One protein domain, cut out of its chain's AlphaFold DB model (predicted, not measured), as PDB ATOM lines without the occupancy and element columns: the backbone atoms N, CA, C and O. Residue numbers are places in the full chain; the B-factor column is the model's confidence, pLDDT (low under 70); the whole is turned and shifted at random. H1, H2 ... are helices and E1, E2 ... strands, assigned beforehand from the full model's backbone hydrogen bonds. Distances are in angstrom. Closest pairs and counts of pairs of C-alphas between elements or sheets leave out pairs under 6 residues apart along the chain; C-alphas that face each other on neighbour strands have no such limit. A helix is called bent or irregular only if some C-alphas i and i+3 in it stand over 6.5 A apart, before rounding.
ATOM      1  N   LEU A  68     -75.792  46.942  80.641       85.31
ATOM      2  CA  LEU A  68     -76.404  46.120  79.609       85.31
ATOM      3  C   LEU A  68     -77.042  44.861  80.209       85.31
ATOM      4  O   LEU A  68     -78.173  44.526  79.863       85.31
ATOM      5  N   HIS A  69     -76.363  44.197  81.146       82.88
ATOM      6  CA  HIS A  69     -76.890  43.033  81.854       82.88
ATOM      7  C   HIS A  69     -78.142  43.373  82.679       82.88
ATOM      8  O   HIS A  69     -79.174  42.717  82.531       82.88
ATOM      9  N   LYS A  70     -78.111  44.464  83.455       84.25
ATOM     10  CA  LYS A  70     -79.290  44.971  84.182       84.25
ATOM     11  C   LYS A  70     -80.464  45.276  83.251       84.25
ATOM     12  O   LYS A  70     -81.595  44.879  83.532       84.25
ATOM     13  N   ALA A  71     -80.203  45.951  82.130       84.69
ATOM     14  CA  ALA A  71     -81.232  46.250  81.138       84.69
ATOM     15  C   ALA A  71     -81.836  44.971  80.537       84.69
ATOM     16  O   ALA A  71     -83.055  44.893  80.387       84.69
ATOM     17  N   ARG A  72     -81.003  43.959  80.254       83.81
ATOM     18  CA  ARG A  72     -81.455  42.642  79.791       83.81
ATOM     19  C   ARG A  72     -82.368  41.991  80.823       83.81
ATOM     20  O   ARG A  72     -83.488  41.669  80.455       83.81
ATOM     21  N   ILE A  73     -81.964  41.870  82.094       82.88
ATOM     22  CA  ILE A  73     -82.810  41.294  83.164       82.88
ATOM     23  C   ILE A  73     -84.169  41.997  83.232       82.88
ATOM     24  O   ILE A  73     -85.202  41.337  83.310       82.88
ATOM     25  N   HIS A  74     -84.184  43.328  83.186       83.25
ATOM     26  CA  HIS A  74     -85.427  44.092  83.238       83.25
ATOM     27  C   HIS A  74     -86.326  43.845  82.016       83.25
ATOM     28  O   HIS A  74     -87.532  43.661  82.181       83.25
ATOM     29  N   ASP A  75     -85.759  43.777  80.805       82.62
ATOM     30  CA  ASP A  75     -86.507  43.376  79.605       82.62
ATOM     31  C   ASP A  75     -87.066  41.956  79.738       82.62
ATOM     32  O   ASP A  75     -88.232  41.724  79.414       82.62
ATOM     33  N   ARG A  76     -86.260  41.023  80.271       80.69
ATOM     34  CA  ARG A  76     -86.693  39.644  80.522       80.69
ATOM     35  C   ARG A  76     -87.895  39.633  81.455       80.69
ATOM     36  O   ARG A  76     -88.915  39.102  81.056       80.69
ATOM     37  N   LYS A  77     -87.806  40.287  82.620       82.62
ATOM     38  CA  LYS A  77     -88.897  40.372  83.608       82.62
ATOM     39  C   LYS A  77     -90.171  40.980  83.020       82.62
ATOM     40  O   LYS A  77     -91.248  40.433  83.205       82.62
ATOM     41  N   ARG A  78     -90.054  42.085  82.274       81.94
ATOM     42  CA  ARG A  78     -91.206  42.755  81.647       81.94
ATOM     43  C   ARG A  78     -91.924  41.862  80.636       81.94
ATOM     44  O   ARG A  78     -93.141  41.918  80.515       81.94
ATOM     45  N   ASN A  79     -91.158  41.094  79.869       81.00
ATOM     46  CA  ASN A  79     -91.659  40.326  78.737       81.00
ATOM     47  C   ASN A  79     -91.774  38.822  79.036       81.00
ATOM     48  O   ASN A  79     -92.009  38.055  78.106       81.00
ATOM     49  N   ASP A  80     -91.573  38.391  80.284       81.00
ATOM     50  CA  ASP A  80     -91.378  36.981  80.641       81.00
ATOM     51  C   ASP A  80     -92.616  36.147  80.315       81.00
ATOM     52  O   ASP A  80     -92.550  35.197  79.536       81.00
ATOM     53  N   GLN A  81     -93.778  36.610  80.781       79.25
ATOM     54  CA  GLN A  81     -95.066  35.965  80.547       79.25
ATOM     55  C   GLN A  81     -95.331  35.732  79.051       79.25
ATOM     56  O   GLN A  81     -95.588  34.609  78.625       79.25
ATOM     57  N   LYS A  82     -95.180  36.771  78.216       84.50
ATOM     58  CA  LYS A  82     -95.390  36.650  76.762       84.50
ATOM     59  C   LYS A  82     -94.295  35.877  76.029       84.50
ATOM     60  O   LYS A  82     -94.499  35.532  74.871       84.50
ATOM     61  N   ARG A  83     -93.128  35.639  76.642       80.88
ATOM     62  CA  ARG A  83     -92.051  34.797  76.086       80.88
ATOM     63  C   ARG A  83     -92.251  33.326  76.446       80.88
ATOM     64  O   ARG A  83     -91.960  32.485  75.594       80.88
ATOM     65  N   GLN A  84     -92.804  33.032  77.619       81.25
ATOM     66  CA  GLN A  84     -93.113  31.672  78.071       81.25
ATOM     67  C   GLN A  84     -94.403  31.121  77.454       81.25
ATOM     68  O   GLN A  84     -94.421  29.969  77.041       81.25
ATOM     69  N   ASP A  85     -95.443  31.944  77.291       85.44
ATOM     70  CA  ASP A  85     -96.726  31.492  76.739       85.44
ATOM     71  C   ASP A  85     -96.755  31.585  75.195       85.44
ATOM     72  O   ASP A  85     -96.800  32.695  74.640       85.44
ATOM     73  N   PRO A  86     -96.721  30.455  74.456       84.94
ATOM     74  CA  PRO A  86     -96.714  30.449  72.992       84.94
ATOM     75  C   PRO A  86     -98.021  30.964  72.377       84.94
ATOM     76  O   PRO A  86     -98.044  31.282  71.187       84.94
ATOM     77  N   THR A  87     -99.093  31.079  73.166       88.88
ATOM     78  CA  THR A  87    -100.386  31.605  72.724       88.88
ATOM     79  C   THR A  87    -100.432  33.129  72.712       88.88
ATOM     80  O   THR A  87    -101.385  33.691  72.183       88.88
ATOM     81  N   LEU A  88     -99.411  33.825  73.221       91.81
ATOM     82  CA  LEU A  88     -99.352  35.288  73.229       91.81
ATOM     83  C   LEU A  88     -98.462  35.844  72.108       91.81
ATOM     84  O   LEU A  88     -97.417  35.288  71.754       91.81
ATOM     85  N   CYS A  89     -98.862  36.996  71.564       92.19
ATOM     86  CA  CYS A  89     -98.075  37.768  70.608       92.19
ATOM     87  C   CYS A  89     -96.780  38.287  71.256       92.19
ATOM     88  O   CYS A  89     -96.824  38.959  72.287       92.19
ATOM     89  N   LEU A  90     -95.629  38.066  70.608       89.44
ATOM     90  CA  LEU A  90     -94.324  38.501  71.130       89.44
ATOM     91  C   LEU A  90     -94.185  40.026  71.291       89.44
ATOM     92  O   LEU A  90     -93.432  40.492  72.151       89.44
ATOM     93  N   ASP A  91     -94.910  40.811  70.492       89.56
ATOM     94  CA  ASP A  91     -94.846  42.273  70.555       89.56
ATOM     95  C   ASP A  91     -95.814  42.826  71.597       89.56
ATOM     96  O   ASP A  91     -95.382  43.356  72.622       89.56
ATOM     97  N   CYS A  92     -97.117  42.672  71.349       90.88
ATOM     98  CA  CYS A  92     -98.170  43.314  72.131       90.88
ATOM     99  C   CYS A  92     -98.719  42.463  73.284       90.88
ATOM    100  O   CYS A  92     -99.467  42.990  74.097       90.88
ATOM    101  N   GLY A  93     -98.385  41.170  73.366       89.69
ATOM    102  CA  GLY A  93     -98.897  40.273  74.409       89.69
ATOM    103  C   GLY A  93    -100.354  39.830  74.231       89.69
ATOM    104  O   GLY A  93    -100.859  39.102  75.074       89.69
ATOM    105  N   THR A  94    -101.039  40.226  73.153       91.69
ATOM    106  CA  THR A  94    -102.414  39.780  72.861       91.69
ATOM    107  C   THR A  94    -102.460  38.278  72.578       91.69
ATOM    108  O   THR A  94    -101.574  37.756  71.894       91.69
ATOM    109  N   LYS A  95    -103.505  37.596  73.060       93.19
ATOM    110  CA  LYS A  95    -103.755  36.176  72.786       93.19
ATOM    111  C   LYS A  95    -104.001  35.943  71.290       93.19
ATOM    112  O   LYS A  95    -104.770  36.666  70.663       93.19
ATOM    113  N   LEU A  96    -103.308  34.964  70.725       93.00
ATOM    114  CA  LEU A  96    -103.323  34.605  69.311       93.00
ATOM    115  C   LEU A  96    -104.352  33.500  69.064       93.00
ATOM    116  O   LEU A  96    -104.168  32.372  69.520       93.00
ATOM    117  N   THR A  97    -105.375  33.827  68.285       91.62
ATOM    118  CA  THR A  97    -106.307  32.883  67.642       91.62
ATOM    119  C   THR A  97    -105.826  32.540  66.228       91.62
ATOM    120  O   THR A  97    -104.882  33.164  65.741       91.62
ATOM    121  N   GLU A  98    -106.457  31.575  65.557       86.62
ATOM    122  CA  GLU A  98    -106.144  31.232  64.157       86.62
ATOM    123  C   GLU A  98    -106.308  32.443  63.217       86.62
ATOM    124  O   GLU A  98    -105.452  32.699  62.372       86.62
ATOM    125  N   GLU A  99    -107.338  33.265  63.427       88.19
ATOM    126  CA  GLU A  99    -107.683  34.410  62.569       88.19
ATOM    127  C   GLU A  99    -106.801  35.633  62.837       88.19
ATOM    128  O   GLU A  99    -106.546  36.445  61.949       88.19
ATOM    129  N   SER A 100    -106.336  35.798  64.077       91.00
ATOM    130  CA  SER A 100    -105.519  36.948  64.480       91.00
ATOM    131  C   SER A 100    -104.020  36.715  64.289       91.00
ATOM    132  O   SER A 100    -103.235  37.672  64.357       91.00
ATOM    133  N   ARG A 101    -103.601  35.468  64.037       93.38
ATOM    134  CA  ARG A 101    -102.201  35.069  63.883       93.38
ATOM    135  C   ARG A 101    -101.675  35.412  62.492       93.38
ATOM    136  O   ARG A 101    -102.258  35.079  61.469       93.38
ATOM    137  N   ALA A 102    -100.527  36.083  62.451       93.81
ATOM    138  CA  ALA A 102     -99.874  36.409  61.193       93.81
ATOM    139  C   ALA A 102     -99.252  35.164  60.548       93.81
ATOM    140  O   ALA A 102     -98.721  34.294  61.244       93.81
ATOM    141  N   LYS A 103     -99.228  35.135  59.213       93.38
ATOM    142  CA  LYS A 103     -98.535  34.111  58.427       93.38
ATOM    143  C   LYS A 103     -97.322  34.705  57.712       93.38
ATOM    144  O   LYS A 103     -97.376  35.807  57.164       93.38
ATOM    145  N   GLY A 104     -96.200  33.995  57.786       89.25
ATOM    146  CA  GLY A 104     -94.929  34.381  57.179       89.25
ATOM    147  C   GLY A 104     -94.716  33.762  55.797       89.25
ATOM    148  O   GLY A 104     -95.653  33.351  55.116       89.25
ATOM    149  N   LYS A 105     -93.447  33.655  55.382       85.38
ATOM    150  CA  LYS A 105     -93.074  32.930  54.156       85.38
ATOM    151  C   LYS A 105     -93.514  31.462  54.240       85.38
ATOM    152  O   LYS A 105     -93.385  30.844  55.298       85.38
ATOM    153  N   HIS A 106     -93.957  30.907  53.112       86.56
ATOM    154  CA  HIS A 106     -94.469  29.532  53.003       86.56
ATOM    155  C   HIS A 106     -95.671  29.240  53.922       86.56
ATOM    156  O   HIS A 106     -95.765  28.146  54.467       86.56
ATOM    157  N   ASP A 107     -96.535  30.235  54.143       86.12
ATOM    158  CA  ASP A 107     -97.761  30.148  54.956       86.12
ATOM    159  C   ASP A 107     -97.555  29.696  56.417       86.12
ATOM    160  O   ASP A 107     -98.477  29.252  57.095       86.12
ATOM    161  N   LYS A 108     -96.330  29.828  56.946       88.94
ATOM    162  CA  LYS A 108     -96.018  29.418  58.320       88.94
ATOM    163  C   LYS A 108     -96.585  30.403  59.337       88.94
ATOM    164  O   LYS A 108     -96.220  31.582  59.329       88.94
ATOM    165  N   SER A 109     -97.397  29.892  60.258       90.94
ATOM    166  CA  SER A 109     -97.934  30.633  61.399       90.94
ATOM    167  C   SER A 109     -96.823  31.230  62.267       90.94
ATOM    168  O   SER A 109     -95.910  30.533  62.716       90.94
ATOM    169  N   LEU A 110     -96.897  32.537  62.511       91.12
ATOM    170  CA  LEU A 110     -95.923  33.294  63.293       91.12
ATOM    171  C   LEU A 110     -96.425  33.525  64.718       91.12
ATOM    172  O   LEU A 110     -97.618  33.683  64.959       91.12
ATOM    173  N   ARG A 111     -95.503  33.679  65.671       91.31
ATOM    174  CA  ARG A 111     -95.820  34.103  67.048       91.31
ATOM    175  C   ARG A 111     -96.022  35.625  67.154       91.31
ATOM    176  O   ARG A 111     -95.438  36.301  68.004       91.31
ATOM    177  N   ARG A 112     -96.795  36.188  66.224       93.62
ATOM    178  CA  ARG A 112     -97.149  37.611  66.135       93.62
ATOM    179  C   ARG A 112     -98.569  37.739  65.592       93.62
ATOM    180  O   ARG A 112     -98.968  36.948  64.742       93.62
ATOM    181  N   CYS A 113     -99.314  38.740  66.051       95.25
ATOM    182  CA  CYS A 113    -100.618  39.050  65.472       95.25
ATOM    183  C   CYS A 113    -100.468  39.814  64.146       95.25
ATOM    184  O   CYS A 113     -99.433  40.448  63.902       95.25
ATOM    185  N   ILE A 114    -101.502  39.784  63.301       94.81
ATOM    186  CA  ILE A 114    -101.514  40.454  61.988       94.81
ATOM    187  C   ILE A 114    -101.117  41.943  62.084       94.81
ATOM    188  O   ILE A 114    -100.226  42.352  61.334       94.81
ATOM    189  N   PRO A 115    -101.672  42.763  63.004       95.75
ATOM    190  CA  PRO A 115    -101.289  44.174  63.114       95.75
ATOM    191  C   PRO A 115     -99.807  44.384  63.443       95.75
ATOM    192  O   PRO A 115     -99.152  45.236  62.843       95.75
ATOM    193  N   CYS A 116     -99.258  43.603  64.377       95.25
ATOM    194  CA  CYS A 116     -97.845  43.694  64.752       95.25
ATOM    195  C   CYS A 116     -96.925  43.259  63.610       95.25
ATOM    196  O   CYS A 116     -95.907  43.904  63.365       95.25
ATOM    197  N   TYR A 117     -97.300  42.215  62.867       95.00
ATOM    198  CA  TYR A 117     -96.528  41.776  61.711       95.00
ATOM    199  C   TYR A 117     -96.548  42.804  60.571       95.00
ATOM    200  O   TYR A 117     -95.490  43.104  60.028       95.00
ATOM    201  N   LYS A 118     -97.697  43.432  60.278       94.56
ATOM    202  CA  LYS A 118     -97.781  44.528  59.292       94.56
ATOM    203  C   LYS A 118     -96.872  45.704  59.661       94.56
ATOM    204  O   LYS A 118     -96.140  46.205  58.812       94.56
ATOM    205  N   LYS A 119     -96.861  46.108  60.938       95.31
ATOM    206  CA  LYS A 119     -95.942  47.148  61.437       95.31
ATOM    207  C   LYS A 119     -94.477  46.759  61.230       95.31
ATOM    208  O   LYS A 119     -93.687  47.583  60.779       95.31
ATOM    209  N   LEU A 120     -94.126  45.503  61.519       93.06
ATOM    210  CA  LEU A 120     -92.780  44.986  61.281       93.06
ATOM    211  C   LEU A 120     -92.416  45.035  59.790       93.06
ATOM    212  O   LEU A 120     -91.318  45.462  59.464       93.06
ATOM    213  N   GLN A 121     -93.325  44.655  58.889       92.44
ATOM    214  CA  GLN A 121     -93.074  44.681  57.443       92.44
ATOM    215  C   GLN A 121     -92.779  46.091  56.918       92.44
ATOM    216  O   GLN A 121     -91.839  46.249  56.147       92.44
ATOM    217  N   ILE A 122     -93.526  47.103  57.372       93.12
ATOM    218  CA  ILE A 122     -93.286  48.514  57.010       93.12
ATOM    219  C   ILE A 122     -91.891  48.954  57.461       93.12
ATOM    220  O   ILE A 122     -91.146  49.588  56.716       93.12
ATOM    221  N   TYR A 123     -91.517  48.597  58.686       90.31
ATOM    222  CA  TYR A 123     -90.204  48.939  59.213       90.31
ATOM    223  C   TYR A 123     -89.073  48.216  58.462       90.31
ATOM    224  O   TYR A 123     -88.069  48.837  58.124       90.31
ATOM    225  N   GLU A 124     -89.240  46.931  58.132       87.62
ATOM    226  CA  GLU A 124     -88.263  46.195  57.321       87.62
ATOM    227  C   GLU A 124     -88.169  46.741  55.886       87.62
ATOM    228  O   GLU A 124     -87.075  46.750  55.331       87.62
ATOM    229  N   SER A 125     -89.257  47.258  55.295       88.62
ATOM    230  CA  SER A 125     -89.209  47.881  53.960       88.62
ATOM    231  C   SER A 125     -88.504  49.238  53.939       88.62
ATOM    232  O   SER A 125     -88.027  49.659  52.893       88.62
ATOM    233  N   GLN A 126     -88.440  49.926  55.082       92.81
ATOM    234  CA  GLN A 126     -87.729  51.202  55.225       92.81
ATOM    235  C   GLN A 126     -86.246  51.021  55.563       92.81
ATOM    236  O   GLN A 126     -85.476  51.978  55.502       92.81
ATOM    237  N   ARG A 127     -85.827  49.814  55.956       86.00
ATOM    238  CA  ARG A 127     -84.423  49.547  56.258       86.00
ATOM    239  C   ARG A 127     -83.605  49.545  54.977       86.00
ATOM    240  O   ARG A 127     -83.964  48.896  53.998       86.00
TER     241      ARG A 127
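AT A GLANCE: This is residues 68 to 127 of the 576 residues of an uncharacterized protein of viral metagenome (UniProt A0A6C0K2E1). A small body, made of the two-strand hairpin E1 and E2 and the long loop of residues 85 to 100, has two helices reaching out from it as separate arms, with open space between them. Residues 68 to 78 of H1 stick out at one end of the domain, and residues 121 to 127, of which 121 to 126 belong to H2, stick out at another. The printed part has 60 residues, with the order H1, E1, E2, H2 along the chain, an antiparallel sheet E1 - E2, and a mixed class of helices and strands. It is loose, with a radius of gyration of the C-alphas of 13.2 A and spans of 37 by 29 by 17 A.

HOW THE PARTS SIT: E1, residues 101 to 103, and E2, residues 109 to 113, are antiparallel neighbours and form a hairpin, at 129 degrees between their directions. N 102 and O 112 are 2.9 A apart and N 110 and O 102 are 2.8 A apart, both within hydrogen-bond range. H2, residues 114 to 126, follows E2 by a tight link with 0 residues between them. The closest C-alphas of E1 and H2 are those of Ala 102 and Ile 114, 4.4 A apart. H1, residues 68 to 84, is apart from E2 and from H2. Every O i to N i+4 pair is within hydrogen-bond range in H2, and 11 of 13 are in H1.

IN THESE COORDINATES: E1 begins at C-alpha 101, (-102.201, 35.069, 63.883). H2 measures 18.7 A from first to last C-alpha and ends at C-alpha 126, (-87.729, 51.202, 55.225). H1 begins at C-alpha 68, (-76.404, 46.120, 79.609), and measures 22.1 A. It has a kink of 55 degrees near residue 78 and is irregular, with C-alphas 78 and 81 lying 7.9 A apart. E2 measures 9.7 A and E1 6.6 A.

THE WHOLE: The two C-alphas farthest apart are those of Lys 70 and His 106, at 38.0 A. Without the stretches that stand free, the body has 42 residues and spans 28 by 18 by 15 A. The link from H1 to E1, 16 residues, is long; that from E1 to E2 is tight. The printed part has no cut. Its mean pLDDT is 88.6, and no printed residue is under 70.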